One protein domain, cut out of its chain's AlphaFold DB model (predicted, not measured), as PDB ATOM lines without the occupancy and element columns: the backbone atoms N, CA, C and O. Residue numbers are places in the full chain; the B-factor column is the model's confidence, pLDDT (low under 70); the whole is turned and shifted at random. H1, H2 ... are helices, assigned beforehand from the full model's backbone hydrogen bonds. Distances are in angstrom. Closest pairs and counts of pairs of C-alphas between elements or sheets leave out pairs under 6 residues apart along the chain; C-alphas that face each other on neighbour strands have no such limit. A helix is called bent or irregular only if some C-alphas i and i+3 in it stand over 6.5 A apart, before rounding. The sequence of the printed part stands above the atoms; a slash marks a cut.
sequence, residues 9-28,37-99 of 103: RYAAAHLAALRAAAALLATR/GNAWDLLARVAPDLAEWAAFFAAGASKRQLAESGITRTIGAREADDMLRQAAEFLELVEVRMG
ATOM      1  N   ARG A   9      -8.324  -0.582   4.446       80.69
ATOM      2  CA  ARG A   9      -9.254  -1.593   3.904       80.69
ATOM      3  C   ARG A   9     -10.705  -1.267   4.236       80.69
ATOM      4  O   ARG A   9     -11.567  -1.299   3.359       80.69
ATOM      5  N   TYR A  10     -10.970  -0.918   5.495       78.94
ATOM      6  CA  TYR A  10     -12.306  -0.548   5.960       78.94
ATOM      7  C   TYR A  10     -12.836   0.704   5.244       78.94
ATOM      8  O   TYR A  10     -13.975   0.722   4.774       78.94
ATOM      9  N   ALA A  11     -12.012   1.749   5.118       79.75
ATOM     10  CA  ALA A  11     -12.388   2.983   4.433       79.75
ATOM     11  C   ALA A  11     -12.646   2.755   2.934       79.75
ATOM     12  O   ALA A  11     -13.637   3.257   2.395       79.75
ATOM     13  N   ALA A  12     -11.800   1.960   2.272       84.50
ATOM     14  CA  ALA A  12     -11.949   1.607   0.863       84.50
ATOM     15  C   ALA A  12     -13.244   0.819   0.602       84.50
ATOM     16  O   ALA A  12     -13.997   1.173  -0.309       84.50
ATOM     17  N   ALA A  13     -13.542  -0.186   1.435       85.19
ATOM     18  CA  ALA A  13     -14.777  -0.968   1.363       85.19
ATOM     19  C   ALA A  13     -16.021  -0.075   1.489       85.19
ATOM     20  O   ALA A  13     -16.948  -0.138   0.680       85.19
ATOM     21  N   HIS A  14     -16.001   0.835   2.461       80.25
ATOM     22  CA  HIS A  14     -17.105   1.755   2.700       80.25
ATOM     23  C   HIS A  14     -17.314   2.745   1.544       80.25
ATOM     24  O   HIS A  14     -18.445   3.085   1.190       80.25
ATOM     25  N   LEU A  15     -16.226   3.221   0.934       83.38
ATOM     26  CA  LEU A  15     -16.293   4.116  -0.218       83.38
ATOM     27  C   LEU A  15     -16.851   3.410  -1.459       83.38
ATOM     28  O   LEU A  15     -17.621   4.020  -2.204       83.38
ATOM     29  N   ALA A  16     -16.492   2.143  -1.679       87.25
ATOM     30  CA  ALA A  16     -17.063   1.332  -2.751       87.25
ATOM     31  C   ALA A  16     -18.584   1.184  -2.580       87.25
ATOM     32  O   ALA A  16     -19.332   1.486  -3.511       87.25
ATOM     33  N   ALA A  17     -19.045   0.847  -1.370       86.50
ATOM     34  CA  ALA A  17     -20.471   0.737  -1.066       86.50
ATOM     35  C   ALA A  17     -21.222   2.066  -1.294       86.50
ATOM     36  O   ALA A  17     -22.281   2.085  -1.921       86.50
ATOM     37  N   LEU A  18     -20.651   3.204  -0.879       84.50
ATOM     38  CA  LEU A  18     -21.247   4.524  -1.135       84.50
ATOM     39  C   LEU A  18     -21.390   4.840  -2.626       84.50
ATOM     40  O   LEU A  18     -22.396   5.417  -3.038       84.50
ATOM     41  N   ARG A  19     -20.385   4.493  -3.436       85.88
ATOM     42  CA  ARG A  19     -20.425   4.722  -4.887       85.88
ATOM     43  C   ARG A  19     -21.502   3.873  -5.552       85.88
ATOM     44  O   ARG A  19     -22.250   4.406  -6.364       85.88
ATOM     45  N   ALA A  20     -21.621   2.604  -5.166       86.38
ATOM     46  CA  ALA A  20     -22.676   1.720  -5.658       86.38
ATOM     47  C   ALA A  20     -24.071   2.249  -5.284       86.38
ATOM     48  O   ALA A  20     -24.938   2.383  -6.146       86.38
ATOM     49  N   ALA A  21     -24.266   2.659  -4.025       85.25
ATOM     50  CA  ALA A  21     -25.509   3.290  -3.587       85.25
ATOM     51  C   ALA A  21     -25.822   4.557  -4.400       85.25
ATOM     52  O   ALA A  21     -26.945   4.726  -4.865       85.25
ATOM     53  N   ALA A  22     -24.834   5.426  -4.631       83.88
ATOM     54  CA  ALA A  22     -25.005   6.632  -5.439       83.88
ATOM     55  C   ALA A  22     -25.355   6.327  -6.906       83.88
ATOM     56  O   ALA A  22     -26.202   7.014  -7.473       83.88
ATOM     57  N   ALA A  23     -24.755   5.297  -7.510       85.56
ATOM     58  CA  ALA A  23     -25.096   4.852  -8.861       85.56
ATOM     59  C   ALA A  23     -26.550   4.362  -8.933       85.56
ATOM     60  O   ALA A  23     -27.314   4.808  -9.787       85.56
ATOM     61  N   LEU A  24     -26.973   3.537  -7.972       84.44
ATOM     62  CA  LEU A  24     -28.355   3.070  -7.872       84.44
ATOM     63  C   LEU A  24     -29.352   4.214  -7.647       84.44
ATOM     64  O   LEU A  24     -30.458   4.216  -8.187       84.44
ATOM     65  N   LEU A  25     -28.964   5.203  -6.844       83.06
ATOM     66  CA  LEU A  25     -29.739   6.422  -6.662       83.06
ATOM     67  C   LEU A  25     -29.824   7.215  -7.966       83.06
ATOM     68  O   LEU A  25     -30.900   7.691  -8.292       83.06
ATOM     69  N   ALA A  26     -28.747   7.328  -8.738       82.56
ATOM     70  CA  ALA A  26     -28.756   8.041 -10.013       82.56
ATOM     71  C   ALA A  26     -29.644   7.364 -11.073       82.56
ATOM     72  O   ALA A  26     -30.238   8.063 -11.893       82.56
ATOM     73  N   THR A  27     -29.783   6.032 -11.049       82.19
ATOM     74  CA  THR A  27     -30.695   5.317 -11.961       82.19
ATOM     75  C   THR A  27     -32.169   5.453 -11.568       82.19
ATOM     76  O   THR A  27     -33.037   5.370 -12.436       82.19
ATOM     77  N   ARG A  28     -32.477   5.673 -10.279       73.69
ATOM     78  CA  ARG A  28     -33.859   5.671  -9.752       73.69
ATOM     79  C   ARG A  28     -34.404   7.028  -9.328       73.69
ATOM     80  O   ARG A  28     -35.607   7.261  -9.421       73.69
ATOM     81  N   GLY A  37     -30.130  14.299   3.794       53.56
ATOM     82  CA  GLY A  37     -30.151  12.964   4.381       53.56
ATOM     83  C   GLY A  37     -28.883  12.278   3.892       53.56
ATOM     84  O   GLY A  37     -28.491  12.497   2.740       53.56
ATOM     85  N   ASN A  38     -28.182  11.521   4.742       73.31
ATOM     86  CA  ASN A  38     -27.022  10.772   4.255       73.31
ATOM     87  C   ASN A  38     -27.484   9.883   3.071       73.31
ATOM     88  O   ASN A  38     -28.663   9.533   2.980       73.31
ATOM     89  N   ALA A  39     -26.594   9.542   2.141       77.12
ATOM     90  CA  ALA A  39     -26.965   8.755   0.960       77.12
ATOM     91  C   ALA A  39     -27.715   7.445   1.311       77.12
ATOM     92  O   ALA A  39     -28.520   6.967   0.517       77.12
ATOM     93  N   TRP A  40     -27.508   6.914   2.519       84.69
ATOM     94  CA  TRP A  40     -28.185   5.740   3.062       84.69
ATOM     95  C   TRP A  40     -29.661   5.989   3.422       84.69
ATOM     96  O   TRP A  40     -30.488   5.133   3.129       84.69
ATOM     97  N   ASP A  41     -30.037   7.156   3.959       82.94
ATOM     98  CA  ASP A  41     -31.454   7.499   4.207       82.94
ATOM     99  C   ASP A  41     -32.237   7.563   2.890       82.94
ATOM    100  O   ASP A  41     -33.333   7.017   2.770       82.94
ATOM    101  N   LEU A  42     -31.636   8.171   1.862       83.06
ATOM    102  CA  LEU A  42     -32.245   8.214   0.538       83.06
ATOM    103  C   LEU A  42     -32.320   6.816  -0.093       83.06
ATOM    104  O   LEU A  42     -33.347   6.480  -0.684       83.06
ATOM    105  N   LEU A  43     -31.281   5.990   0.073       84.00
ATOM    106  CA  LEU A  43     -31.274   4.603  -0.395       84.00
ATOM    107  C   LEU A  43     -32.408   3.789   0.241       84.00
ATOM    108  O   LEU A  43     -33.158   3.146  -0.486       84.00
ATOM    109  N   ALA A  44     -32.578   3.868   1.564       86.38
ATOM    110  CA  ALA A  44     -33.641   3.165   2.281       86.38
ATOM    111  C   ALA A  44     -35.046   3.578   1.809       86.38
ATOM    112  O   ALA A  44     -35.966   2.763   1.813       86.38
ATOM    113  N   ARG A  45     -35.220   4.828   1.358       84.00
ATOM    114  CA  ARG A  45     -36.493   5.312   0.796       84.00
ATOM    115  C   ARG A  45     -36.766   4.793  -0.613       84.00
ATOM    116  O   ARG A  45     -37.910   4.469  -0.913       84.00
ATOM    117  N   VAL A  46     -35.759   4.761  -1.489       82.69
ATOM    118  CA  VAL A  46     -35.952   4.336  -2.893       82.69
ATOM    119  C   VAL A  46     -35.846   2.824  -3.093       82.69
ATOM    120  O   VAL A  46     -36.328   2.302  -4.095       82.69
ATOM    121  N   ALA A  47     -35.178   2.131  -2.174       84.75
ATOM    122  CA  ALA A  47     -34.943   0.697  -2.191       84.75
ATOM    123  C   ALA A  47     -35.086   0.164  -0.752       84.75
ATOM    124  O   ALA A  47     -34.075  -0.078  -0.090       84.75
ATOM    125  N   PRO A  48     -36.323  -0.008  -0.249       84.75
ATOM    126  CA  PRO A  48     -36.567  -0.462   1.121       84.75
ATOM    127  C   PRO A  48     -35.981  -1.850   1.410       84.75
ATOM    128  O   PRO A  48     -35.540  -2.099   2.526       84.75
ATOM    129  N   ASP A  49     -35.849  -2.718   0.405       86.06
ATOM    130  CA  ASP A  49     -35.148  -4.007   0.533       86.06
ATOM    131  C   ASP A  49     -33.641  -3.857   0.820       86.06
ATOM    132  O   ASP A  49     -32.978  -4.814   1.207       86.06
ATOM    133  N   LEU A  50     -33.077  -2.663   0.602       88.12
ATOM    134  CA  LEU A  50     -31.702  -2.299   0.955       88.12
ATOM    135  C   LEU A  50     -31.637  -1.429   2.220       88.12
ATOM    136  O   LEU A  50     -30.563  -0.937   2.563       88.12
ATOM    137  N   ALA A  51     -32.752  -1.220   2.926       87.56
ATOM    138  CA  ALA A  51     -32.776  -0.388   4.127       87.56
ATOM    139  C   ALA A  51     -31.917  -0.971   5.260       87.56
ATOM    140  O   ALA A  51     -31.279  -0.220   5.995       87.56
ATOM    141  N   GLU A  52     -31.847  -2.299   5.371       89.25
ATOM    142  CA  GLU A  52     -30.982  -2.971   6.345       89.25
ATOM    143  C   GLU A  52     -29.498  -2.690   6.064       89.25
ATOM    144  O   GLU A  52     -28.752  -2.281   6.955       89.25
ATOM    145  N   TRP A  53     -29.100  -2.773   4.794       91.50
ATOM    146  CA  TRP A  53     -27.763  -2.392   4.337       91.50
ATOM    147  C   TRP A  53     -27.471  -0.912   4.585       91.50
ATOM    148  O   TRP A  53     -26.410  -0.559   5.099       91.50
ATOM    149  N   ALA A  54     -28.428  -0.037   4.277       86.94
ATOM    150  CA  ALA A  54     -28.321   1.393   4.534       86.94
ATOM    151  C   ALA A  54     -28.080   1.697   6.023       86.94
ATOM    152  O   ALA A  54     -27.199   2.491   6.358       86.94
ATOM    153  N   ALA A  55     -28.817   1.040   6.922       86.75
ATOM    154  CA  ALA A  55     -28.642   1.185   8.364       86.75
ATOM    155  C   ALA A  55     -27.278   0.651   8.837       86.75
ATOM    156  O   ALA A  55     -26.594   1.322   9.615       86.75
ATOM    157  N   PHE A  56     -26.851  -0.508   8.322       85.31
ATOM    158  CA  PHE A  56     -25.548  -1.105   8.625       85.31
ATOM    159  C   PHE A  56     -24.388  -0.168   8.258       85.31
ATOM    160  O   PHE A  56     -23.540   0.145   9.100       85.31
ATOM    161  N   PHE A  57     -24.366   0.353   7.027       84.19
ATOM    162  CA  PHE A  57     -23.315   1.278   6.606       84.19
ATOM    163  C   PHE A  57     -23.422   2.631   7.327       84.19
ATOM    164  O   PHE A  57     -22.401   3.186   7.733       84.19
ATOM    165  N   ALA A  58     -24.623   3.155   7.585       83.75
ATOM    166  CA  ALA A  58     -24.773   4.385   8.363       83.75
ATOM    167  C   ALA A  58     -24.174   4.258   9.778       83.75
ATOM    168  O   ALA A  58     -23.476   5.170  10.225       83.75
ATOM    169  N   ALA A  59     -24.363   3.116  10.448       81.62
ATOM    170  CA  ALA A  59     -23.748   2.830  11.745       81.62
ATOM    171  C   ALA A  59     -22.211   2.695  11.666       81.62
ATOM    172  O   ALA A  59     -21.498   3.078  12.595       81.62
ATOM    173  N   GLY A  60     -21.678   2.199  10.542       73.06
ATOM    174  CA  GLY A  60     -20.236   2.102  10.280       73.06
ATOM    175  C   GLY A  60     -19.545   3.431   9.932       73.06
ATOM    176  O   GLY A  60     -18.322   3.545  10.045       73.06
ATOM    177  N   ALA A  61     -20.298   4.466   9.546       72.56
ATOM    178  CA  ALA A  61     -19.739   5.736   9.082       72.56
ATOM    179  C   ALA A  61     -18.908   6.458  10.158       72.56
ATOM    180  O   ALA A  61     -17.843   6.994   9.853       72.56
ATOM    181  N   SER A  62     -19.319   6.415  11.430       70.38
ATOM    182  CA  SER A  62     -18.540   7.010  12.528       70.38
ATOM    183  C   SER A  62     -17.194   6.305  12.736       70.38
ATOM    184  O   SER A  62     -16.187   6.968  12.974       70.38
ATOM    185  N   LYS A  63     -17.137   4.974  12.573       68.50
ATOM    186  CA  LYS A  63     -15.874   4.213  12.621       68.50
ATOM    187  C   LYS A  63     -14.970   4.543  11.432       68.50
ATOM    188  O   LYS A  63     -13.765   4.681  11.615       68.50
ATOM    189  N   ARG A  64     -15.542   4.742  10.239       68.00
ATOM    190  CA  ARG A  64     -14.795   5.239   9.074       68.00
ATOM    191  C   ARG A  64     -14.177   6.610   9.354       68.00
ATOM    192  O   ARG A  64     -12.999   6.784   9.075       68.00
ATOM    193  N   GLN A  65     -14.928   7.561   9.914       69.44
ATOM    194  CA  GLN A  65     -14.390   8.896  10.223       69.44
ATOM    195  C   GLN A  65     -13.221   8.830  11.223       69.44
ATOM    196  O   GLN A  65     -12.240   9.566  11.102       69.44
ATOM    197  N   LEU A  66     -13.278   7.899  12.180       69.06
ATOM    198  CA  LEU A  66     -12.157   7.609  13.079       69.06
ATOM    199  C   LEU A  66     -10.958   6.999  12.328       69.06
ATOM    200  O   LEU A  66      -9.830   7.445  12.525       69.06
ATOM    201  N   ALA A  67     -11.182   6.055  11.412       68.25
ATOM    202  CA  ALA A  67     -10.118   5.510  10.565       68.25
ATOM    203  C   ALA A  67      -9.463   6.573   9.662       68.25
ATOM    204  O   ALA A  67      -8.238   6.636   9.596       68.25
ATOM    205  N   GLU A  68     -10.252   7.434   9.012       65.19
ATOM    206  CA  GLU A  68      -9.763   8.512   8.135       65.19
ATOM    207  C   GLU A  68      -8.968   9.580   8.898       65.19
ATOM    208  O   GLU A  68      -8.038  10.165   8.351       65.19
ATOM    209  N   SER A  69      -9.286   9.801  10.176       71.38
ATOM    210  CA  SER A  69      -8.510  10.680  11.064       71.38
ATOM    211  C   SER A  69      -7.238  10.024  11.628       71.38
ATOM    212  O   SER A  69      -6.550  10.621  12.456       71.38
ATOM    213  N   GLY A  70      -6.895   8.810  11.182       64.44
ATOM    214  CA  GLY A  70      -5.694   8.082  11.598       64.44
ATOM    215  C   GLY A  70      -5.865   7.261  12.880       64.44
ATOM    216  O   GLY A  70      -4.911   6.635  13.348       64.44
ATOM    217  N   ILE A  71      -7.073   7.198  13.448       67.00
ATOM    218  CA  ILE A  71      -7.396   6.342  14.597       67.00
ATOM    219  C   ILE A  71      -7.778   4.952  14.068       67.00
ATOM    220  O   ILE A  71      -8.918   4.505  14.142       67.00
ATOM    221  N   THR A  72      -6.796   4.250  13.504       64.81
ATOM    222  CA  THR A  72      -6.972   2.909  12.912       64.81
ATOM    223  C   THR A  72      -6.769   1.778  13.922       64.81
ATOM    224  O   THR A  72      -7.245   0.667  13.712       64.81
ATOM    225  N   ARG A  73      -6.127   2.071  15.062       64.12
ATOM    226  CA  ARG A  73      -5.832   1.125  16.160       64.12
ATOM    227  C   ARG A  73      -7.059   0.485  16.821       64.12
ATOM    228  O   ARG A  73      -6.907  -0.494  17.540       64.12
ATOM    229  N   THR A  74      -8.253   1.026  16.593       65.94
ATOM    230  CA  THR A  74      -9.521   0.478  17.099       65.94
ATOM    231  C   THR A  74     -10.252  -0.398  16.083       65.94
ATOM    232  O   THR A  74     -11.272  -0.970  16.443       65.94
ATOM    233  N   ILE A  75      -9.772  -0.495  14.835       69.62
ATOM    234  CA  ILE A  75     -10.354  -1.360  13.801       69.62
ATOM    235  C   ILE A  75      -9.502  -2.620  13.693       69.62
ATOM    236  O   ILE A  75      -8.356  -2.581  13.238       69.62
ATOM    237  N   GLY A  76     -10.061  -3.751  14.120       77.94
ATOM    238  CA  GLY A  76      -9.393  -5.040  13.982       77.94
ATOM    239  C   GLY A  76      -9.315  -5.493  12.522       77.94
ATOM    240  O   GLY A  76     -10.199  -5.195  11.721       77.94
ATOM    241  N   ALA A  77      -8.299  -6.292  12.175       78.94
ATOM    242  CA  ALA A  77      -8.201  -6.904  10.843       78.94
ATOM    243  C   ALA A  77      -9.479  -7.677  10.474       78.94
ATOM    244  O   ALA A  77     -10.016  -7.491   9.392       78.94
ATOM    245  N   ARG A  78     -10.038  -8.441  11.424       81.69
ATOM    246  CA  ARG A  78     -11.292  -9.182  11.232       81.69
ATOM    247  C   ARG A  78     -12.495  -8.278  10.952       81.69
ATOM    248  O   ARG A  78     -13.336  -8.659  10.154       81.69
ATOM    249  N   GLU A  79     -12.581  -7.107  11.581       81.44
ATOM    250  CA  GLU A  79     -13.647  -6.137  11.285       81.44
ATOM    251  C   GLU A  79     -13.485  -5.541   9.884       81.44
ATOM    252  O   GLU A  79     -14.474  -5.320   9.191       81.44
ATOM    253  N   ALA A  80     -12.246  -5.295   9.449       81.44
ATOM    254  CA  ALA A  80     -11.972  -4.826   8.096       81.44
ATOM    255  C   ALA A  80     -12.315  -5.890   7.041       81.44
ATOM    256  O   ALA A  80     -12.959  -5.576   6.045       81.44
ATOM    257  N   ASP A  81     -11.938  -7.148   7.280       85.38
ATOM    258  CA  ASP A  81     -12.272  -8.275   6.404       85.38
ATOM    259  C   ASP A  81     -13.783  -8.562   6.386       85.38
ATOM    260  O   ASP A  81     -14.343  -8.895   5.345       85.38
ATOM    261  N   ASP A  82     -14.476  -8.375   7.509       87.44
ATOM    262  CA  ASP A  82     -15.936  -8.443   7.560       87.44
ATOM    263  C   ASP A  82     -16.585  -7.329   6.735       87.44
ATOM    264  O   ASP A  82     -17.396  -7.607   5.859       87.44
ATOM    265  N   MET A  83     -16.143  -6.083   6.919       83.75
ATOM    266  CA  MET A  83     -16.633  -4.940   6.146       83.75
ATOM    267  C   MET A  83     -16.396  -5.112   4.641       83.75
ATOM    268  O   MET A  83     -17.248  -4.727   3.845       83.75
ATOM    269  N   LEU A  84     -15.270  -5.707   4.242       87.31
ATOM    270  CA  LEU A  84     -14.993  -6.034   2.841       87.31
ATOM    271  C   LEU A  84     -16.003  -7.038   2.277       87.31
ATOM    272  O   LEU A  84     -16.511  -6.823   1.179       87.31
ATOM    273  N   ARG A  85     -16.322  -8.099   3.028       89.38
ATOM    274  CA  ARG A  85     -17.335  -9.087   2.617       89.38
ATOM    275  C   ARG A  85     -18.722  -8.455   2.515       89.38
ATOM    276  O   ARG A  85     -19.374  -8.605   1.490       89.38
ATOM    277  N   GLN A  86     -19.113  -7.672   3.518       90.75
ATOM    278  CA  GLN A  86     -20.395  -6.965   3.531       90.75
ATOM    279  C   GLN A  86     -20.508  -5.949   2.384       90.75
ATOM    280  O   GLN A  86     -21.566  -5.806   1.777       90.75
ATOM    281  N   ALA A  87     -19.420  -5.249   2.050       89.50
ATOM    282  CA  ALA A  87     -19.395  -4.348   0.904       89.50
ATOM    283  C   ALA A  87     -19.545  -5.104  -0.422       89.50
ATOM    284  O   ALA A  87     -20.308  -4.655  -1.272       89.50
ATOM    285  N   ALA A  88     -18.860  -6.238  -0.594       89.56
ATOM    286  CA  ALA A  88     -18.973  -7.054  -1.802       89.56
ATOM    287  C   ALA A  88     -20.408  -7.569  -2.015       89.56
ATOM    288  O   ALA A  88     -20.973  -7.345  -3.081       89.56
ATOM    289  N   GLU A  89     -21.028  -8.137  -0.978       92.69
ATOM    290  CA  GLU A  89     -22.412  -8.633  -1.045       92.69
ATOM    291  C   GLU A  89     -23.401  -7.506  -1.387       92.69
ATOM    292  O   GLU A  89     -24.285  -7.656  -2.232       92.69
ATOM    293  N   PHE A  90     -23.215  -6.324  -0.791       89.56
ATOM    294  CA  PHE A  90     -24.018  -5.153  -1.131       89.56
ATOM    295  C   PHE A  90     -23.847  -4.723  -2.596       89.56
ATOM    296  O   PHE A  90     -24.834  -4.359  -3.239       89.56
ATOM    297  N   LEU A  91     -22.622  -4.755  -3.132       88.69
ATOM    298  CA  LEU A  91     -22.354  -4.424  -4.534       88.69
ATOM    299  C   LEU A  91     -23.093  -5.381  -5.475       88.69
ATOM    300  O   LEU A  91     -23.827  -4.904  -6.338       88.69
ATOM    301  N   GLU A  92     -23.011  -6.693  -5.240       90.31
ATOM    302  CA  GLU A  92     -23.723  -7.699  -6.041       90.31
ATOM    303  C   GLU A  92     -25.244  -7.457  -6.025       90.31
ATOM    304  O   GLU A  92     -25.920  -7.484  -7.057       90.31
ATOM    305  N   LEU A  93     -25.802  -7.128  -4.855       90.19
ATOM    306  CA  LEU A  93     -27.216  -6.787  -4.701       90.19
ATOM    307  C   LEU A  93     -27.617  -5.507  -5.448       90.19
ATOM    308  O   LEU A  93     -28.765  -5.389  -5.902       90.19
ATOM    309  N   VAL A  94     -26.717  -4.528  -5.536       87.50
ATOM    310  CA  VAL A  94     -26.917  -3.295  -6.304       87.50
ATOM    311  C   VAL A  94     -26.825  -3.573  -7.806       87.50
ATOM    312  O   VAL A  94     -27.694  -3.107  -8.543       87.50
ATOM    313  N   GLU A  95     -25.857  -4.371  -8.257       87.25
ATOM    314  CA  GLU A  95     -25.683  -4.776  -9.660       87.25
ATOM    315  C   GLU A  95     -26.910  -5.530 -10.187       87.25
ATOM    316  O   GLU A  95     -27.515  -5.117 -11.178       87.25
ATOM    317  N   VAL A  96     -27.387  -6.543  -9.455       87.00
ATOM    318  CA  VAL A  96     -28.625  -7.275  -9.794       87.00
ATOM    319  C   VAL A  96     -29.816  -6.322  -9.970       87.00
ATOM    320  O   VAL A  96     -30.688  -6.537 -10.812       87.00
ATOM    321  N   ARG A  97     -29.851  -5.233  -9.199       82.06
ATOM    322  CA  ARG A  97     -30.918  -4.223  -9.217       82.06
ATOM    323  C   ARG A  97     -30.794  -3.196 -10.339       82.06
ATOM    324  O   ARG A  97     -31.821  -2.625 -10.711       82.06
ATOM    325  N   MET A  98     -29.588  -2.923 -10.830       82.25
ATOM    326  CA  MET A  98     -29.372  -2.087 -12.017       82.25
ATOM    327  C   MET A  98     -29.678  -2.862 -13.309       82.25
ATOM    328  O   MET A  98     -29.902  -2.249 -14.352       82.25
ATOM    329  N   GLY A  99     -29.807  -4.190 -13.204       73.38
ATOM    330  CA  GLY A  99     -29.923  -5.098 -14.339       73.38
ATOM    331  C   GLY A  99     -28.549  -5.330 -14.970       73.38
ATOM    332  O   GLY A  99     -27.627  -4.563 -14.701       73.38
TER     333      GLY A  99
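What this domain is: This is residues 9 to 28 and 37 to 99 of the 103 residues of the protein "Chromosome segregation protein SMC" of Nakamurella aerolata (UniProt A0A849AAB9). Three long helices, H1, H3 and H4, form an up-and-down bundle, their centres at the corners of a triangle: H1 and H4 run side by side the same way, and H3 runs back against both at a steeper angle. The short helix H2 folds back on the first part of H3 as a helical hairpin and also packs on H1 near Leu 25, and residues 69 to 76 join H3 to H4 at the other end of the bundle. The printed part has 83 residues, with four named helices in the order H1, H2, H3, H4 and no named strand, and its class is all helix. It is compact, with a radius of gyration of the C-alphas of 12.7 A, and elongated, spanning 38 by 24 by 18 A.

Where its parts are: H1, residues 9 to 28, begins with C-alpha 9 at (-9.254, -1.593, 3.904) and is 29.1 A long from first to last C-alpha. H2, residues 39 to 46, follows after the cut and measures 10.7 A. H3, residues 48 to 68, starts with C-alpha 48 at (-36.567, -0.462, 1.121) and measures 29.1 A. It is irregular, with C-alphas 49 and 52 being 7.2 A apart, and has a kink of 40 degrees near residue 62. H4, residues 77 to 98, is the longest helix at 31.5 A and ends with C-alpha 98 at (-29.372, -2.087, -12.017).

How they stand to each other: H1 is the hub and touches the three other helices. It touches H4 at a shallow tilt of 15 degrees, the same way, the closest C-alphas being those of Tyr 10 and Ala 80, 4.8 A apart. With residues 10 to 14 alone H1 touches H3, opposite ways at a steep tilt of 39 degrees; the closest C-alphas, of Ala 11 and Arg 64, are 5.7 A apart. H1 touches H2 with the C-alphas of Leu 25 and Leu 43 closest, 6.7 A apart; they run the same way at a tilt of 38 degrees, only just steep. In the hairpin of H2 and H3, H3 touches H2 with residues 50 to 58 alone, at a shallow tilt of 1 degree, opposite ways; the closest C-alphas, of Ala 44 and Ala 51, are 4.1 A apart. H3 and H4 are close but not clearly touching, the C-alphas of Trp 53 and Phe 90 being closest at 7.2 A, and H2 and H4 are apart. Every O i to N i+4 pair is within hydrogen-bond range in H1, H2 and H4, and 13 of 17 are in H3.

The domain as a whole: The two C-alphas farthest apart are those of Arg 73 and Gly 99, at 39.4 A. Residues 29 to 36 are not printed, and C-alphas 28 and 37 are 16.3 A apart across this cut, which falls in the link from H1 to H2. The link from H2 to H3 is tight and that from H3 to H4 is short. The mean pLDDT of the printed part is 81.0, and 13 residues are under 70: residue 37, residues 63 to 68 and residues 70 to 75.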